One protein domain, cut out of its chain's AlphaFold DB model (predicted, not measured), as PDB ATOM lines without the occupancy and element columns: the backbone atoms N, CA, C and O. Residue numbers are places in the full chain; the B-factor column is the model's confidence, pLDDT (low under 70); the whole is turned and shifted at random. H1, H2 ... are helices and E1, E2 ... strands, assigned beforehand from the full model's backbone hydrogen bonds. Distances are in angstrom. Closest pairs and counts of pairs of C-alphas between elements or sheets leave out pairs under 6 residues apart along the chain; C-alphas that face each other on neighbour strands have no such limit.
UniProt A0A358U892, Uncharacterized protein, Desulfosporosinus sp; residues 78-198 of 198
ATOM      1  N   TYR A  78     -43.365 -39.544 -20.112       81.06
ATOM      2  CA  TYR A  78     -43.544 -38.498 -19.123       81.06
ATOM      3  C   TYR A  78     -42.389 -38.522 -18.111       81.06
ATOM      4  O   TYR A  78     -42.247 -39.469 -17.335       81.06
ATOM      5  N   ALA A  79     -41.567 -37.468 -18.109       86.19
ATOM      6  CA  ALA A  79     -40.385 -37.359 -17.253       86.19
ATOM      7  C   ALA A  79     -39.527 -38.645 -17.299       86.19
ATOM      8  O   ALA A  79     -39.365 -39.270 -18.336       86.19
ATOM      9  N   MET A  80     -38.955 -39.071 -16.180       90.69
ATOM     10  CA  MET A  80     -38.009 -40.190 -16.131       90.69
ATOM     11  C   MET A  80     -38.670 -41.585 -16.145       90.69
ATOM     12  O   MET A  80     -38.102 -42.540 -15.628       90.69
ATOM     13  N   ASN A  81     -39.877 -41.744 -16.686       91.25
ATOM     14  CA  ASN A  81     -40.645 -42.985 -16.519       91.25
ATOM     15  C   ASN A  81     -40.192 -44.163 -17.394       91.25
ATOM     16  O   ASN A  81     -40.586 -45.289 -17.106       91.25
ATOM     17  N   LEU A  82     -39.359 -43.945 -18.414       94.06
ATOM     18  CA  LEU A  82     -38.801 -45.036 -19.218       94.06
ATOM     19  C   LEU A  82     -37.504 -45.567 -18.594       94.06
ATOM     20  O   LEU A  82     -36.564 -44.805 -18.364       94.06
ATOM     21  N   ASN A  83     -37.453 -46.876 -18.364       95.56
ATOM     22  CA  ASN A  83     -36.279 -47.558 -17.830       95.56
ATOM     23  C   ASN A  83     -35.327 -47.998 -18.951       95.56
ATOM     24  O   ASN A  83     -35.747 -48.318 -20.065       95.56
ATOM     25  N   TRP A  84     -34.037 -48.083 -18.629       96.69
ATOM     26  CA  TRP A  84     -32.985 -48.527 -19.543       96.69
ATOM     27  C   TRP A  84     -33.205 -49.947 -20.071       96.69
ATOM     28  O   TRP A  84     -32.923 -50.229 -21.236       96.69
ATOM     29  N   ASP A  85     -33.759 -50.831 -19.241       96.06
ATOM     30  CA  ASP A  85     -34.082 -52.203 -19.639       96.06
ATOM     31  C   ASP A  85     -35.086 -52.233 -20.794       96.06
ATOM     32  O   ASP A  85     -34.963 -53.054 -21.693       96.06
ATOM     33  N   SER A  86     -36.034 -51.293 -20.828       95.94
ATOM     34  CA  SER A  86     -37.008 -51.172 -21.915       95.94
ATOM     35  C   SER A  86     -36.329 -50.797 -23.234       95.94
ATOM     36  O   SER A  86     -36.613 -51.399 -24.267       95.94
ATOM     37  N   LEU A  87     -35.380 -49.852 -23.200       96.06
ATOM     38  CA  LEU A  87     -34.560 -49.500 -24.368       96.06
ATOM     39  C   LEU A  87     -33.686 -50.675 -24.816       96.06
ATOM     40  O   LEU A  87     -33.571 -50.935 -26.011       96.06
ATOM     41  N   SER A  88     -33.106 -51.399 -23.858       96.19
ATOM     42  CA  SER A  88     -32.270 -52.572 -24.124       96.19
ATOM     43  C   SER A  88     -33.081 -53.701 -24.767       96.19
ATOM     44  O   SER A  88     -32.632 -54.294 -25.744       96.19
ATOM     45  N   SER A  89     -34.305 -53.954 -24.291       95.94
ATOM     46  CA  SER A  89     -35.229 -54.920 -24.895       95.94
ATOM     47  C   SER A  89     -35.567 -54.560 -26.338       95.94
ATOM     48  O   SER A  89     -35.501 -55.433 -27.201       95.94
ATOM     49  N   ILE A  90     -35.854 -53.283 -26.626       95.25
ATOM     50  CA  ILE A  90     -36.083 -52.814 -28.001       95.25
ATOM     51  C   ILE A  90     -34.836 -53.045 -28.860       95.25
ATOM     52  O   ILE A  90     -34.933 -53.680 -29.911       95.25
ATOM     53  N   ALA A  91     -33.669 -52.579 -28.409       95.19
ATOM     54  CA  ALA A  91     -32.414 -52.697 -29.150       95.19
ATOM     55  C   ALA A  91     -32.065 -54.160 -29.475       95.19
ATOM     56  O   ALA A  91     -31.660 -54.478 -30.593       95.19
ATOM     57  N   ASN A  92     -32.304 -55.074 -28.530       94.50
ATOM     58  CA  ASN A  92     -32.051 -56.506 -28.701       94.50
ATOM     59  C   ASN A  92     -32.900 -57.147 -29.805       94.50
ATOM     60  O   ASN A  92     -32.440 -58.104 -30.429       94.50
ATOM     61  N   THR A  93     -34.098 -56.620 -30.091       93.88
ATOM     62  CA  THR A  93     -34.900 -57.102 -31.233       93.88
ATOM     63  C   THR A  93     -34.227 -56.815 -32.571       93.88
ATOM     64  O   THR A  93     -34.489 -57.509 -33.551       93.88
ATOM     65  N   LYS A  94     -33.401 -55.757 -32.628       92.81
ATOM     66  CA  LYS A  94     -32.808 -55.195 -33.847       92.81
ATOM     67  C   LYS A  94     -33.829 -54.864 -34.934       92.81
ATOM     68  O   LYS A  94     -33.415 -54.661 -36.069       92.81
ATOM     69  N   ALA A  95     -35.130 -54.841 -34.626       92.25
ATOM     70  CA  ALA A  95     -36.229 -54.772 -35.591       92.25
ATOM     71  C   ALA A  95     -36.763 -53.347 -35.806       92.25
ATOM     72  O   ALA A  95     -37.452 -53.087 -36.797       92.25
ATOM     73  N   PHE A  96     -36.431 -52.431 -34.896       93.06
ATOM     74  CA  PHE A  96     -37.039 -51.111 -34.827       93.06
ATOM     75  C   PHE A  96     -36.023 -49.988 -34.908       93.06
ATOM     76  O   PHE A  96     -35.035 -50.004 -34.178       93.06
ATOM     77  N   ASP A  97     -36.370 -48.971 -35.689       94.00
ATOM     78  CA  ASP A  97     -35.808 -47.639 -35.508       94.00
ATOM     79  C   ASP A  97     -36.616 -46.931 -34.411       94.00
ATOM     80  O   ASP A  97     -37.848 -46.999 -34.380       94.00
ATOM     81  N   VAL A  98     -35.953 -46.247 -33.484       95.38
ATOM     82  CA  VAL A  98     -36.610 -45.599 -32.344       95.38
ATOM     83  C   VAL A  98     -36.431 -44.097 -32.420       95.38
ATOM     84  O   VAL A  98     -35.321 -43.576 -32.506       95.38
ATOM     85  N   TRP A  99     -37.538 -43.377 -32.339       94.75
ATOM     86  CA  TRP A  99     -37.569 -41.933 -32.187       94.75
ATOM     87  C   TRP A  99     -37.851 -41.616 -30.728       94.75
ATOM     88  O   TRP A  99     -38.978 -41.747 -30.249       94.75
ATOM     89  N   TYR A 100     -36.798 -41.241 -30.009       94.62
ATOM     90  CA  TYR A 100     -36.843 -41.066 -28.570       94.62
ATOM     91  C   TYR A 100     -36.791 -39.589 -28.179       94.62
ATOM     92  O   TYR A 100     -35.796 -38.896 -28.420       94.62
ATOM     93  N   LEU A 101     -37.860 -39.114 -27.537       92.00
ATOM     94  CA  LEU A 101     -37.935 -37.794 -26.928       92.00
ATOM     95  C   LEU A 101     -37.419 -37.846 -25.480       92.00
ATOM     96  O   LEU A 101     -38.172 -37.984 -24.519       92.00
ATOM     97  N   PHE A 102     -36.101 -37.742 -25.311       92.38
ATOM     98  CA  PHE A 102     -35.473 -37.845 -23.996       92.38
ATOM     99  C   PHE A 102     -35.742 -36.594 -23.130       92.38
ATOM    100  O   PHE A 102     -35.463 -35.465 -23.565       92.38
ATOM    101  N   PRO A 103     -36.187 -36.751 -21.869       91.19
ATOM    102  CA  PRO A 103     -36.574 -35.651 -20.988       91.19
ATOM    103  C   PRO A 103     -35.371 -35.058 -20.237       91.19
ATOM    104  O   PRO A 103     -35.251 -35.153 -19.012       91.19
ATOM    105  N   LEU A 104     -34.475 -34.394 -20.973       91.25
ATOM    106  CA  LEU A 104     -33.214 -33.851 -20.445       91.25
ATOM    107  C   LEU A 104     -33.407 -32.915 -19.242       91.25
ATOM    108  O   LEU A 104     -32.650 -32.996 -18.275       91.25
ATOM    109  N   SER A 105     -34.425 -32.050 -19.254       88.50
ATOM    110  CA  SER A 105     -34.700 -31.171 -18.109       88.50
ATOM    111  C   SER A 105     -35.147 -31.918 -16.856       88.50
ATOM    112  O   SER A 105     -34.884 -31.422 -15.762       88.50
ATOM    113  N   ALA A 106     -35.806 -33.076 -16.983       91.12
ATOM    114  CA  ALA A 106     -36.192 -33.877 -15.823       91.12
ATOM    115  C   ALA A 106     -34.946 -34.461 -15.142       91.12
ATOM    116  O   ALA A 106     -34.773 -34.281 -13.939       91.12
ATOM    117  N   VAL A 107     -34.031 -35.033 -15.932       93.12
ATOM    118  CA  VAL A 107     -32.726 -35.524 -15.456       93.12
ATOM    119  C   VAL A 107     -31.903 -34.393 -14.843       93.12
ATOM    120  O   VAL A 107     -31.443 -34.489 -13.711       93.12
ATOM    121  N   ASN A 108     -31.779 -33.263 -15.542       91.44
ATOM    122  CA  ASN A 108     -31.009 -32.123 -15.047       91.44
ATOM    123  C   ASN A 108     -31.580 -31.525 -13.746       91.44
ATOM    124  O   ASN A 108     -30.824 -30.924 -12.989       91.44
ATOM    125  N   ARG A 109     -32.887 -31.655 -13.483       90.75
ATOM    126  CA  ARG A 109     -33.528 -31.137 -12.260       90.75
ATOM    127  C   ARG A 109     -33.208 -31.985 -11.031       90.75
ATOM    128  O   ARG A 109     -33.074 -31.428  -9.949       90.75
ATOM    129  N   VAL A 110     -33.085 -33.302 -11.196       93.81
ATOM    130  CA  VAL A 110     -32.793 -34.223 -10.083       93.81
ATOM    131  C   VAL A 110     -31.303 -34.343  -9.761       93.81
ATOM    132  O   VAL A 110     -30.952 -34.956  -8.760       93.81
ATOM    133  N   LEU A 111     -30.445 -33.736 -10.585       94.25
ATOM    134  CA  LEU A 111     -29.002 -33.625 -10.394       94.25
ATOM    135  C   LEU A 111     -28.663 -32.242  -9.795       94.25
ATOM    136  O   LEU A 111     -28.375 -31.314 -10.551       94.25
ATOM    137  N   PRO A 112     -28.722 -32.020  -8.474       92.00
ATOM    138  CA  PRO A 112     -28.382 -30.729  -7.882       92.00
ATOM    139  C   PRO A 112     -26.898 -30.387  -8.062       92.00
ATOM    140  O   PRO A 112     -26.059 -31.280  -8.151       92.00
ATOM    141  N   ARG A 113     -26.554 -29.094  -8.098       87.81
ATOM    142  CA  ARG A 113     -25.171 -28.645  -8.368       87.81
ATOM    143  C   ARG A 113     -24.156 -29.142  -7.335       87.81
ATOM    144  O   ARG A 113     -23.091 -29.568  -7.737       87.81
ATOM    145  N   HIS A 114     -24.540 -29.169  -6.062       84.25
ATOM    146  CA  HIS A 114     -23.699 -29.546  -4.919       84.25
ATOM    147  C   HIS A 114     -23.496 -31.064  -4.725       84.25
ATOM    148  O   HIS A 114     -23.018 -31.494  -3.684       84.25
ATOM    149  N   GLY A 115     -24.001 -31.920  -5.622       86.62
ATOM    150  CA  GLY A 115     -23.793 -33.379  -5.529       86.62
ATOM    151  C   GLY A 115     -24.528 -34.126  -4.403       86.62
ATOM    152  O   GLY A 115     -24.596 -35.352  -4.436       86.62
ATOM    153  N   ASN A 116     -25.154 -33.436  -3.444       89.69
ATOM    154  CA  ASN A 116     -26.039 -34.082  -2.468       89.69
ATOM    155  C   ASN A 116     -27.388 -34.492  -3.098       89.69
ATOM    156  O   ASN A 116     -28.357 -33.730  -3.099       89.69
ATOM    157  N   ILE A 117     -27.426 -35.683  -3.697       93.06
ATOM    158  CA  ILE A 117     -28.600 -36.246  -4.374       93.06
ATOM    159  C   ILE A 117     -29.387 -37.132  -3.394       93.06
ATOM    160  O   ILE A 117     -28.799 -38.069  -2.845       93.06
ATOM    161  N   PRO A 118     -30.706 -36.907  -3.215       94.81
ATOM    162  CA  PRO A 118     -31.569 -37.821  -2.471       94.81
ATOM    163  C   PRO A 118     -31.551 -39.236  -3.060       94.81
ATOM    164  O   PRO A 118     -31.578 -39.398  -4.281       94.81
ATOM    165  N   GLU A 119     -31.600 -40.262  -2.210       95.38
ATOM    166  CA  GLU A 119     -31.488 -41.663  -2.642       95.38
ATOM    167  C   GLU A 119     -32.542 -42.057  -3.689       95.38
ATOM    168  O   GLU A 119     -32.233 -42.664  -4.711       95.38
ATOM    169  N   ALA A 120     -33.786 -41.598  -3.517       94.88
ATOM    170  CA  ALA A 120     -34.852 -41.834  -4.489       94.88
ATOM    171  C   ALA A 120     -34.516 -41.301  -5.897       94.88
ATOM    172  O   ALA A 120     -34.877 -41.917  -6.903       94.88
ATOM    173  N   HIS A 121     -33.806 -40.172  -5.993       95.19
ATOM    174  CA  HIS A 121     -33.356 -39.626  -7.273       95.19
ATOM    175  C   HIS A 121     -32.195 -40.437  -7.857       95.19
ATOM    176  O   HIS A 121     -32.194 -40.666  -9.069       95.19
ATOM    177  N   ARG A 122     -31.249 -40.908  -7.029       95.81
ATOM    178  CA  ARG A 122     -30.151 -41.783  -7.482       95.81
ATOM    179  C   ARG A 122     -30.695 -43.069  -8.083       95.81
ATOM    180  O   ARG A 122     -30.410 -43.364  -9.241       95.81
ATOM    181  N   LEU A 123     -31.585 -43.752  -7.359       95.81
ATOM    182  CA  LEU A 123     -32.264 -44.960  -7.834       95.81
ATOM    183  C   LEU A 123     -32.975 -44.722  -9.166       95.81
ATOM    184  O   LEU A 123     -32.861 -45.529 -10.092       95.81
ATOM    185  N   LYS A 124     -33.663 -43.584  -9.307       95.38
ATOM    186  CA  LYS A 124     -34.348 -43.253 -10.557       95.38
ATOM    187  C   LYS A 124     -33.374 -43.013 -11.713       95.38
ATOM    188  O   LYS A 124     -33.622 -43.478 -12.823       95.38
ATOM    189  N   LEU A 125     -32.253 -42.342 -11.462       96.31
ATOM    190  CA  LEU A 125     -31.199 -42.138 -12.456       96.31
ATOM    191  C   LEU A 125     -30.512 -43.455 -12.838       96.31
ATOM    192  O   LEU A 125     -30.261 -43.672 -14.023       96.31
ATOM    193  N   HIS A 126     -30.279 -44.364 -11.886       96.19
ATOM    194  CA  HIS A 126     -29.775 -45.711 -12.177       96.19
ATOM    195  C   HIS A 126     -30.704 -46.469 -13.120       96.19
ATOM    196  O   HIS A 126     -30.232 -47.053 -14.092       96.19
ATOM    197  N   GLN A 127     -32.017 -46.408 -12.884       95.94
ATOM    198  CA  GLN A 127     -33.011 -47.056 -13.744       95.94
ATOM    199  C   GLN A 127     -33.046 -46.457 -15.153       95.94
ATOM    200  O   GLN A 127     -33.124 -47.199 -16.127       95.94
ATOM    201  N   VAL A 128     -32.982 -45.131 -15.280       95.62
ATOM    202  CA  VAL A 128     -33.073 -44.433 -16.576       95.62
ATOM    203  C   VAL A 128     -31.793 -44.576 -17.397       95.62
ATOM    204  O   VAL A 128     -31.861 -44.655 -18.619       95.62
ATOM    205  N   LEU A 129     -30.626 -44.597 -16.748       96.12
ATOM    206  CA  LEU A 129     -29.310 -44.640 -17.404       96.12
ATOM    207  C   LEU A 129     -28.713 -46.060 -17.465       96.12
ATOM    208  O   LEU A 129     -27.704 -46.284 -18.148       96.12
ATOM    209  N   GLY A 130     -29.316 -47.007 -16.741       96.00
ATOM    210  CA  GLY A 130     -28.933 -48.418 -16.682       96.00
ATOM    211  C   GLY A 130     -27.589 -48.673 -16.009       96.00
ATOM    212  O   GLY A 130     -26.907 -49.631 -16.354       96.00
ATOM    213  N   THR A 131     -27.131 -47.764 -15.147       96.62
ATOM    214  CA  THR A 131     -25.814 -47.856 -14.502       96.62
ATOM    215  C   THR A 131     -25.714 -46.926 -13.292       96.62
ATOM    216  O   THR A 131     -26.474 -45.968 -13.172       96.62
ATOM    217  N   THR A 132     -24.751 -47.176 -12.409       96.31
ATOM    218  CA  THR A 132     -24.340 -46.267 -11.325       96.31
ATOM    219  C   THR A 132     -23.182 -45.352 -11.732       96.31
ATOM    220  O   THR A 132     -22.972 -44.310 -11.121       96.31
ATOM    221  N   MET A 133     -22.487 -45.671 -12.831       94.69
ATOM    222  CA  MET A 133     -21.288 -44.954 -13.291       94.69
ATOM    223  C   MET A 133     -21.538 -43.493 -13.682       94.69
ATOM    224  O   MET A 133     -20.593 -42.715 -13.789       94.69
ATOM    225  N   TRP A 134     -22.799 -43.097 -13.887       95.25
ATOM    226  CA  TRP A 134     -23.128 -41.709 -14.210       95.25
ATOM    227  C   TRP A 134     -22.722 -40.742 -13.098       95.25
ATOM    228  O   TRP A 134     -22.457 -39.586 -13.402       95.25
ATOM    229  N   GLU A 135     -22.657 -41.187 -11.839       94.44
ATOM    230  CA  GLU A 135     -22.304 -40.316 -10.713       94.44
ATOM    231  C   GLU A 135     -20.903 -39.732 -10.882       94.44
ATOM    232  O   GLU A 135     -20.734 -38.518 -10.817       94.44
ATOM    233  N   GLN A 136     -19.933 -40.586 -11.206       91.62
ATOM    234  CA  GLN A 136     -18.528 -40.210 -11.395       91.62
ATOM    235  C   GLN A 136     -18.287 -39.437 -12.700       91.62
ATOM    236  O   GLN A 136     -17.342 -38.662 -12.818       91.62
ATOM    237  N   GLU A 137     -19.133 -39.653 -13.708       92.94
ATOM    238  CA  GLU A 137     -19.038 -38.951 -14.993       92.94
ATOM    239  C   GLU A 137     -19.674 -37.552 -14.927       92.94
ATOM    240  O   GLU A 137     -19.206 -36.620 -15.587       92.94
ATOM    241  N   ILE A 138     -20.739 -37.393 -14.129       94.69
ATOM    242  CA  ILE A 138     -21.492 -36.140 -13.992       94.69
ATOM    243  C   ILE A 138     -20.936 -35.253 -12.875       94.69
ATOM    244  O   ILE A 138     -21.001 -34.036 -13.022       94.69
ATOM    245  N   TYR A 139     -20.402 -35.803 -11.787       93.50
ATOM    246  CA  TYR A 139     -19.827 -35.018 -10.693       93.50
ATOM    247  C   TYR A 139     -18.323 -35.217 -10.623       93.50
ATOM    248  O   TYR A 139     -17.838 -36.346 -10.594       93.50
ATOM    249  N   LYS A 140     -17.592 -34.105 -10.588       90.06
ATOM    250  CA  LYS A 140     -16.134 -34.089 -10.463       90.06
ATOM    251  C   LYS A 140     -15.736 -33.171  -9.324       90.06
ATOM    252  O   LYS A 140     -16.447 -32.220  -9.023       90.06
ATOM    253  N   GLU A 141     -14.600 -33.454  -8.708       87.62
ATOM    254  CA  GLU A 141     -14.016 -32.537  -7.734       87.62
ATOM    255  C   GLU A 141     -13.660 -31.218  -8.424       87.62
ATOM    256  O   GLU A 141     -13.072 -31.198  -9.511       87.62
ATOM    257  N   SER A 142     -14.058 -30.117  -7.797       81.81
ATOM    258  CA  SER A 142     -13.704 -28.777  -8.233       81.81
ATOM    259  C   SER A 142     -12.186 -28.601  -8.114       81.81
ATOM    260  O   SER A 142     -11.614 -28.899  -7.064       81.81
ATOM    261  N   PRO A 143     -11.510 -28.055  -9.142       81.00
ATOM    262  CA  PRO A 143     -10.092 -27.711  -9.043       81.00
ATOM    263  C   PRO A 143      -9.841 -26.537  -8.081       81.00
ATOM    264  O   PRO A 143      -8.692 -26.243  -7.755       81.00
ATOM    265  N   GLN A 144     -10.898 -25.837  -7.655       81.06
ATOM    266  CA  GLN A 144     -10.855 -24.752  -6.679       81.06
ATOM    267  C   GLN A 144     -11.410 -25.234  -5.339       81.06
ATOM    268  O   GLN A 144     -12.495 -25.819  -5.294       81.06
ATOM    269  N   LEU A 145     -10.687 -24.937  -4.260       83.06
ATOM    270  CA  LEU A 145     -11.171 -25.146  -2.898       83.06
ATOM    271  C   LEU A 145     -12.262 -24.128  -2.551       83.06
ATOM    272  O   LEU A 145     -12.277 -23.007  -3.071       83.06
ATOM    273  N   THR A 146     -13.151 -24.501  -1.633       82.75
ATOM    274  CA  THR A 146     -14.116 -23.563  -1.050       82.75
ATOM    275  C   THR A 146     -13.403 -22.464  -0.257       82.75
ATOM    276  O   THR A 146     -12.216 -22.559   0.062       82.75
ATOM    277  N   LEU A 147     -14.148 -21.430   0.147       83.81
ATOM    278  CA  LEU A 147     -13.646 -20.380   1.047       83.81
ATOM    279  C   LEU A 147     -13.082 -20.925   2.375       83.81
ATOM    280  O   LEU A 147     -12.323 -20.224   3.039       83.81
ATOM    281  N   PHE A 148     -13.433 -22.159   2.748       88.06
ATOM    282  CA  PHE A 148     -12.964 -22.839   3.956       88.06
ATOM    283  C   PHE A 148     -11.874 -23.891   3.683       88.06
ATOM    284  O   PHE A 148     -11.467 -24.595   4.602       88.06
ATOM    285  N   GLY A 149     -11.371 -23.990   2.447       78.94
ATOM    286  CA  GLY A 149     -10.307 -24.931   2.079       78.94
ATOM    287  C   GLY A 149     -10.781 -26.368   1.834       78.94
ATOM    288  O   GLY A 149      -9.954 -27.273   1.771       78.94
ATOM    289  N   GLU A 150     -12.089 -26.589   1.699       83.56
ATOM    290  CA  GLU A 150     -12.673 -27.913   1.455       83.56
ATOM    291  C   GLU A 150     -12.777 -28.209  -0.047       83.56
ATOM    292  O   GLU A 150     -12.871 -27.296  -0.873       83.56
ATOM    293  N   VAL A 151     -12.781 -29.495  -0.399       80.44
ATOM    294  CA  VAL A 151     -13.053 -29.951  -1.768       80.44
ATOM    295  C   VAL A 151     -14.556 -29.851  -2.027       80.44
ATOM    296  O   VAL A 151     -15.349 -30.403  -1.267       80.44
ATOM    297  N   ASP A 152     -14.945 -29.164  -3.100       83.88
ATOM    298  CA  ASP A 152     -16.340 -29.078  -3.552       83.88
ATOM    299  C   ASP A 152     -16.577 -29.986  -4.766       83.88
ATOM    300  O   ASP A 152     -15.646 -30.299  -5.513       83.88
ATOM    301  N   LEU A 153     -17.823 -30.394  -4.988       87.06
ATOM    302  CA  LEU A 153     -18.218 -31.131  -6.185       87.06
ATOM    303  C   LEU A 153     -18.811 -30.179  -7.220       87.06
ATOM    304  O   LEU A 153     -19.811 -29.502  -6.983       87.06
ATOM    305  N   GLU A 154     -18.250 -30.210  -8.421       89.00
ATOM    306  CA  GLU A 154     -18.801 -29.541  -9.584       89.00
ATOM    307  C   GLU A 154     -19.622 -30.522 -10.426       89.00
ATOM    308  O   GLU A 154     -19.168 -31.589 -10.849       89.00
ATOM    309  N   ARG A 155     -20.868 -30.132 -10.701       93.56
ATOM    310  CA  ARG A 155     -21.744 -30.851 -11.622       93.56
ATOM    311  C   ARG A 155     -21.454 -30.456 -13.066       93.56
ATOM    312  O   ARG A 155     -21.518 -29.277 -13.410       93.56
ATOM    313  N   ALA A 156     -21.321 -31.458 -13.926       93.25
ATOM    314  CA  ALA A 156     -21.215 -31.320 -15.367       93.25
ATOM    315  C   ALA A 156     -22.302 -30.406 -15.961       93.25
ATOM    316  O   ALA A 156     -23.454 -30.334 -15.500       93.25
ATOM    317  N   SER A 157     -21.930 -29.712 -17.033       91.94
ATOM    318  CA  SER A 157     -22.836 -28.860 -17.791       91.94
ATOM    319  C   SER A 157     -23.957 -29.680 -18.435       91.94
ATOM    320  O   SER A 157     -23.852 -30.891 -18.641       91.94
ATOM    321  N   ILE A 158     -25.051 -29.013 -18.805       89.62
ATOM    322  CA  ILE A 158     -26.173 -29.687 -19.470       89.62
ATOM    323  C   ILE A 158     -25.753 -30.356 -20.790       89.62
ATOM    324  O   ILE A 158     -26.274 -31.419 -21.130       89.62
ATOM    325  N   ASP A 159     -24.786 -29.774 -21.502       90.06
ATOM    326  CA  ASP A 159     -24.262 -30.316 -22.755       90.06
ATOM    327  C   ASP A 159     -23.351 -31.526 -22.515       90.06
ATOM    328  O   ASP A 159     -23.418 -32.500 -23.264       90.06
ATOM    329  N   GLN A 160     -22.571 -31.524 -21.429       92.94
ATOM    330  CA  GLN A 160     -21.794 -32.693 -21.006       92.94
ATOM    331  C   GLN A 160     -22.711 -33.852 -20.586       92.94
ATOM    332  O   GLN A 160     -22.499 -34.983 -21.019       92.94
ATOM    333  N   ILE A 161     -23.781 -33.571 -19.831       93.69
ATOM    334  CA  ILE A 161     -24.797 -34.574 -19.462       93.69
ATOM    335  C   ILE A 161     -25.466 -35.143 -20.721       93.69
ATOM    336  O   ILE A 161     -25.597 -36.360 -20.861       93.69
ATOM    337  N   LYS A 162     -25.846 -34.285 -21.678       92.56
ATOM    338  CA  LYS A 162     -26.375 -34.710 -22.985       92.56
ATOM    339  C   LYS A 162     -25.382 -35.626 -23.711       92.56
ATOM    340  O   LYS A 162     -25.779 -36.687 -24.189       92.56
ATOM    341  N   GLY A 163     -24.104 -35.251 -23.760       93.50
ATOM    342  CA  GLY A 163     -23.039 -36.058 -24.361       93.50
ATOM    343  C   GLY A 163     -22.891 -37.432 -23.706       93.50
ATOM    344  O   GLY A 163     -22.810 -38.441 -24.409       93.50
ATOM    345  N   TYR A 164     -22.944 -37.492 -22.373       94.94
ATOM    346  CA  TYR A 164     -22.925 -38.748 -21.623       94.94
ATOM    347  C   TYR A 164     -24.111 -39.653 -21.986       94.94
ATOM    348  O   TYR A 164     -23.918 -40.833 -22.279       94.94
ATOM    349  N   ILE A 165     -25.330 -39.109 -22.045       94.44
ATOM    350  CA  ILE A 165     -26.524 -39.889 -22.406       94.44
ATOM    351  C   ILE A 165     -26.398 -40.452 -23.829       94.44
ATOM    352  O   ILE A 165     -26.713 -41.618 -24.057       94.44
ATOM    353  N   LEU A 166     -25.880 -39.674 -24.786       94.62
ATOM    354  CA  LEU A 166     -25.645 -40.173 -26.146       94.62
ATOM    355  C   LEU A 166     -24.580 -41.271 -26.188       94.62
ATOM    356  O   LEU A 166     -24.765 -42.265 -26.889       94.62
ATOM    357  N   LYS A 167     -23.491 -41.129 -25.421       94.88
ATOM    358  CA  LYS A 167     -22.474 -42.182 -25.260       94.88
ATOM    359  C   LYS A 167     -23.104 -43.461 -24.710       94.88
ATOM    360  O   LYS A 167     -22.795 -44.534 -25.211       94.88
ATOM    361  N   ARG A 168     -24.008 -43.347 -23.730       95.38
ATOM    362  CA  ARG A 168     -24.767 -44.484 -23.192       95.38
ATOM    363  C   ARG A 168     -25.660 -45.118 -24.250       95.38
ATOM    364  O   ARG A 168     -25.593 -46.323 -24.430       95.38
ATOM    365  N   LEU A 169     -26.469 -44.347 -24.979       95.88
ATOM    366  CA  LEU A 169     -27.378 -44.903 -25.996       95.88
ATOM    367  C   LEU A 169     -26.622 -45.693 -27.077       95.88
ATOM    368  O   LEU A 169     -27.075 -46.761 -27.487       95.88
ATOM    369  N   LYS A 170     -25.421 -45.235 -27.451       95.94
ATOM    370  CA  LYS A 170     -24.526 -45.934 -28.389       95.94
ATOM    371  C   LYS A 170     -24.012 -47.286 -27.886       95.94
ATOM    372  O   LYS A 170     -23.462 -48.042 -28.676       95.94
ATOM    373  N   THR A 171     -24.146 -47.604 -26.595       96.38
ATOM    374  CA  THR A 171     -23.743 -48.924 -26.087       96.38
ATOM    375  C   THR A 171     -24.775 -50.007 -26.378       96.38
ATOM    376  O   THR A 171     -24.441 -51.177 -26.248       96.38
ATOM    377  N   ILE A 172     -26.020 -49.638 -26.700       96.44
ATOM    378  CA  ILE A 172     -27.101 -50.596 -26.976       96.44
ATOM    379  C   ILE A 172     -27.643 -50.480 -28.405       96.44
ATOM    380  O   ILE A 172     -28.012 -51.499 -28.977       96.44
ATOM    381  N   PHE A 173     -27.634 -49.288 -29.007       95.69
ATOM    382  CA  PHE A 173     -28.047 -49.088 -30.396       95.69
ATOM    383  C   PHE A 173     -26.830 -48.943 -31.318       95.69
ATOM    384  O   PHE A 173     -25.951 -48.125 -31.018       95.69
ATOM    385  N   PRO A 174     -26.759 -49.688 -32.438       93.19
ATOM    386  CA  PRO A 174     -25.679 -49.540 -33.412       93.19
ATOM    387  C   PRO A 174     -25.654 -48.148 -34.059       93.19
ATOM    388  O   PRO A 174     -24.573 -47.652 -34.385       93.19
ATOM    389  N   GLY A 175     -26.810 -47.496 -34.221       92.94
ATOM    390  CA  GLY A 175     -26.900 -46.118 -34.693       92.94
ATOM    391  C   GLY A 175     -27.549 -45.199 -33.664       92.94
ATOM    392  O   GLY A 175     -28.607 -45.482 -33.119       92.94
ATOM    393  N   VAL A 176     -26.934 -44.042 -33.426       94.25
ATOM    394  CA  VAL A 176     -27.516 -42.957 -32.625       94.25
ATOM    395  C   VAL A 176     -27.242 -41.654 -33.351       94.25
ATOM    396  O   VAL A 176     -26.093 -41.387 -33.718       94.25
ATOM    397  N   SER A 177     -28.277 -40.837 -33.545       90.31
ATOM    398  CA  SER A 177     -28.139 -39.535 -34.198       90.31
ATOM    399  C   SER A 177     -27.022 -38.713 -33.552       90.31
ATOM    400  O   SER A 177     -27.004 -38.501 -32.337       90.31
ATOM    401  N   VAL A 178     -26.084 -38.249 -34.383       81.88
ATOM    402  CA  VAL A 178     -24.906 -37.486 -33.942       81.88
ATOM    403  C   VAL A 178     -25.321 -36.148 -33.329       81.88
ATOM    404  O   VAL A 178     -24.755 -35.729 -32.322       81.88
ATOM    405  N   ASN A 179     -26.350 -35.516 -33.899       85.50
ATOM    406  CA  ASN A 179     -26.839 -34.199 -33.508       85.50
ATOM    407  C   ASN A 179     -28.334 -34.267 -33.162       85.50
ATOM    408  O   ASN A 179     -29.172 -33.856 -33.966       85.50
ATOM    409  N   PRO A 180     -28.704 -34.788 -31.978       86.75
ATOM    410  CA  PRO A 180     -30.098 -34.813 -31.560       86.75
ATOM    411  C   PRO A 180     -30.615 -33.387 -31.344       86.75
ATOM    412  O   PRO A 180     -29.975 -32.556 -30.676       86.75
ATOM    413  N   LEU A 181     -31.801 -33.127 -31.892       86.56
ATOM    414  CA  LEU A 181     -32.458 -31.829 -31.843       86.56
ATOM    415  C   LEU A 181     -32.891 -31.533 -30.408       86.56
ATOM    416  O   LEU A 181     -33.715 -32.246 -29.842       86.56
ATOM    417  N   THR A 182     -32.353 -30.474 -29.809       84.88
ATOM    418  CA  THR A 182     -32.807 -30.016 -28.494       84.88
ATOM    419  C   THR A 182     -34.053 -29.155 -28.662       84.88
ATOM    420  O   THR A 182     -33.984 -28.037 -29.168       84.88
ATOM    421  N   LEU A 183     -35.192 -29.672 -28.212       84.12
ATOM    422  CA  LEU A 183     -36.456 -28.954 -28.193       84.12
ATOM    423  C   LEU A 183     -36.528 -28.105 -26.928       84.12
ATOM    424  O   LEU A 183     -36.394 -28.608 -25.811       84.12
ATOM    425  N   ARG A 184     -36.751 -26.804 -27.112       80.81
ATOM    426  CA  ARG A 184     -36.951 -25.845 -26.028       80.81
ATOM    427  C   ARG A 184     -38.362 -25.298 -26.122       80.81
ATOM    428  O   ARG A 184     -38.736 -24.723 -27.138       80.81
ATOM    429  N   ASN A 185     -39.121 -25.425 -25.043       75.69
ATOM    430  CA  ASN A 185     -40.375 -24.699 -24.939       75.69
ATOM    431  C   ASN A 185     -40.057 -23.243 -24.546       75.69
ATOM    432  O   ASN A 185     -39.453 -23.030 -23.500       75.69
ATOM    433  N   PRO A 186     -40.428 -22.221 -25.332       71.25
ATOM    434  CA  PRO A 186     -40.122 -20.830 -24.991       71.25
ATOM    435  C   PRO A 186     -40.841 -20.351 -23.720       71.25
ATOM    436  O   PRO A 186     -40.358 -19.439 -23.058       71.25
ATOM    437  N   LYS A 187     -41.962 -20.984 -23.350       73.38
ATOM    438  CA  LYS A 187     -42.768 -20.638 -22.169       73.38
ATOM    439  C   LYS A 187     -42.347 -21.383 -20.901       73.38
ATOM    440  O   LYS A 187     -42.849 -21.072 -19.829       73.38
ATOM    441  N   THR A 188     -41.473 -22.391 -20.995       67.38
ATOM    442  CA  THR A 188     -41.055 -23.178 -19.825       67.38
ATOM    443  C   THR A 188     -39.563 -23.502 -19.857       67.38
ATOM    444  O   THR A 188     -38.921 -23.491 -20.898       67.38
ATOM    445  N   ILE A 189     -38.977 -23.852 -18.713       67.06
ATOM    446  CA  ILE A 189     -37.571 -24.291 -18.654       67.06
ATOM    447  C   ILE A 189     -37.362 -25.735 -19.160       67.06
ATOM    448  O   ILE A 189     -36.257 -26.278 -19.058       67.06
ATOM    449  N   HIS A 190     -38.415 -26.393 -19.662       70.81
ATOM    450  CA  HIS A 190     -38.345 -27.776 -20.119       70.81
ATOM    451  C   HIS A 190     -37.597 -27.868 -21.451       70.81
ATOM    452  O   HIS A 190     -37.922 -27.202 -22.436       70.81
ATOM    453  N   ARG A 191     -36.575 -28.718 -21.444       76.38
ATOM    454  CA  ARG A 191     -35.753 -29.107 -22.572       76.38
ATOM    455  C   ARG A 191     -35.890 -30.607 -22.737       76.38
ATOM    456  O   ARG A 191     -35.674 -31.363 -21.786       76.38
ATOM    457  N   TYR A 192     -36.202 -31.000 -23.953       80.06
ATOM    458  CA  TYR A 192     -36.108 -32.375 -24.406       80.06
ATOM    459  C   TYR A 192     -35.014 -32.434 -25.462       80.06
ATOM    460  O   TYR A 192     -34.671 -31.410 -26.060       80.06
ATOM    461  N   PHE A 193     -34.463 -33.611 -25.716       81.94
ATOM    462  CA  PHE A 193     -33.804 -33.821 -26.994       81.94
ATOM    463  C   PHE A 193     -34.446 -34.985 -27.715       81.94
ATOM    464  O   PHE A 193     -34.786 -36.003 -27.123       81.94
ATOM    465  N   TYR A 194     -34.612 -34.792 -29.007       83.88
ATOM    466  CA  TYR A 194     -35.139 -35.782 -29.908       83.88
ATOM    467  C   TYR A 194     -33.975 -36.524 -30.557       83.88
ATOM    468  O   TYR A 194     -33.106 -35.901 -31.179       83.88
ATOM    469  N   CYS A 195     -33.934 -37.841 -30.382       86.12
ATOM    470  CA  CYS A 195     -32.865 -38.693 -30.876       86.12
ATOM    471  C   CYS A 195     -33.435 -39.849 -31.699       86.12
ATOM    472  O   CYS A 195     -34.328 -40.555 -31.240       86.12
ATOM    473  N   ALA A 196     -32.892 -40.039 -32.902       82.44
ATOM    474  CA  ALA A 196     -33.127 -41.241 -33.688       82.44
ATOM    475  C   ALA A 196     -32.094 -42.307 -33.302       82.44
ATOM    476  O   ALA A 196     -30.893 -42.013 -33.268       82.44
ATOM    477  N   LEU A 197     -32.579 -43.508 -33.012       88.31
ATOM    478  CA  LEU A 197     -31.807 -44.697 -32.674       88.31
ATOM    479  C   LEU A 197     -32.099 -45.754 -33.744       88.31
ATOM    480  O   LEU A 197     -33.259 -45.926 -34.115       88.31
ATOM    481  N   LEU A 198     -31.057 -46.404 -34.249       80.81
ATOM    482  CA  LEU A 198     -31.098 -47.416 -35.311       80.81
ATOM    483  C   LEU A 198     -30.492 -48.715 -34.785       80.81
ATOM    484  O   LEU A 198     -29.527 -48.593 -33.991       80.81
TER     485      LEU A 198
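What this domain is: This is residues 78 to 198 of the 198 residues of an uncharacterized protein of Desulfosporosinus sp (UniProt A0A358U892). What shape do these atoms make? A small three-stranded sheet, E1, E5 and E4, and a group of helices make the body, with H5 near its middle, and the hairpin of E2 and E3 reaches out from the helices to the far end of the long axis. What are the parts? The printed part has 121 residues with five named helices and five named strands, in the order H1 E1 H2 H3 H4 E2 E3 H5 E4 E5, class mixed; the sheet E1 - E5 - E4 and the pair E2 - E3 are antiparallel. How large is it? It is compact, with a radius of gyration of the C-alphas of 15.6 A, yet elongated, spanning 56 by 33 by 26 A.

Where its parts are: Where do the first elements lie? H1, residues 84 to 93, begins at C-alpha 84 (-32.985, -48.527, -19.543) and is 14.6 A long. E1, residues 96 to 102, measures 17.2 A, H2 is residues 104 to 110, and H3, residues 119 to 129, measures 15.2 A. What follows? H4 is residues 134 to 138, E2 residues 139 to 145, 15.3 A, and E3 residues 151 to 155. H5, residues 158 to 169, measures 16.6 A; E4 is residues 181 to 184, and E5, residues 191 to 197, measures 19.0 A and ends at C-alpha 197 (-31.807, -44.697, -32.674).

How they stand to each other: How do the strands pair? Inner strand E5 is antiparallel to E1 at 168 degrees, with N 100 and O 195 2.8 A apart, and to E4 at 159 degrees, with N 183 and O 192 2.8 A apart. E4 and E5 form a hairpin, as do E2 and E3, antiparallel at 135 degrees with N 142 and O 152 2.8 A apart. Which helices are on the larger sheet? H2 stands at its level, with a height over the sheet of 3.5 A, while H1 with residues 87 to 91 and H5 with residues 162 to 169 only graze it. How do the helices meet? H1 and H3 touch only at their ends, the closest C-alphas being those of Trp 84 and Val 128, 5.1 A apart, at a shallow tilt of 14 degrees, the same way. H5 touches H4 with residues 160 to 164 alone, the closest C-alphas being those of Ile 138 and Ile 161, 6.6 A apart. In H1, H2, H3, H4 and H5 every O i to N i+4 pair is within hydrogen-bond range.

The domain as a whole: How far does it reach? The two C-alphas farthest apart, those of Ala 95 and Phe 148, are 55.9 A apart. Is it continuous? The printed part has no cut, and the link from H5 to E4, 11 residues, is long. Where is confidence low? Residues 188 to 189 are under 70, and the mean pLDDT of the printed part is 89.9.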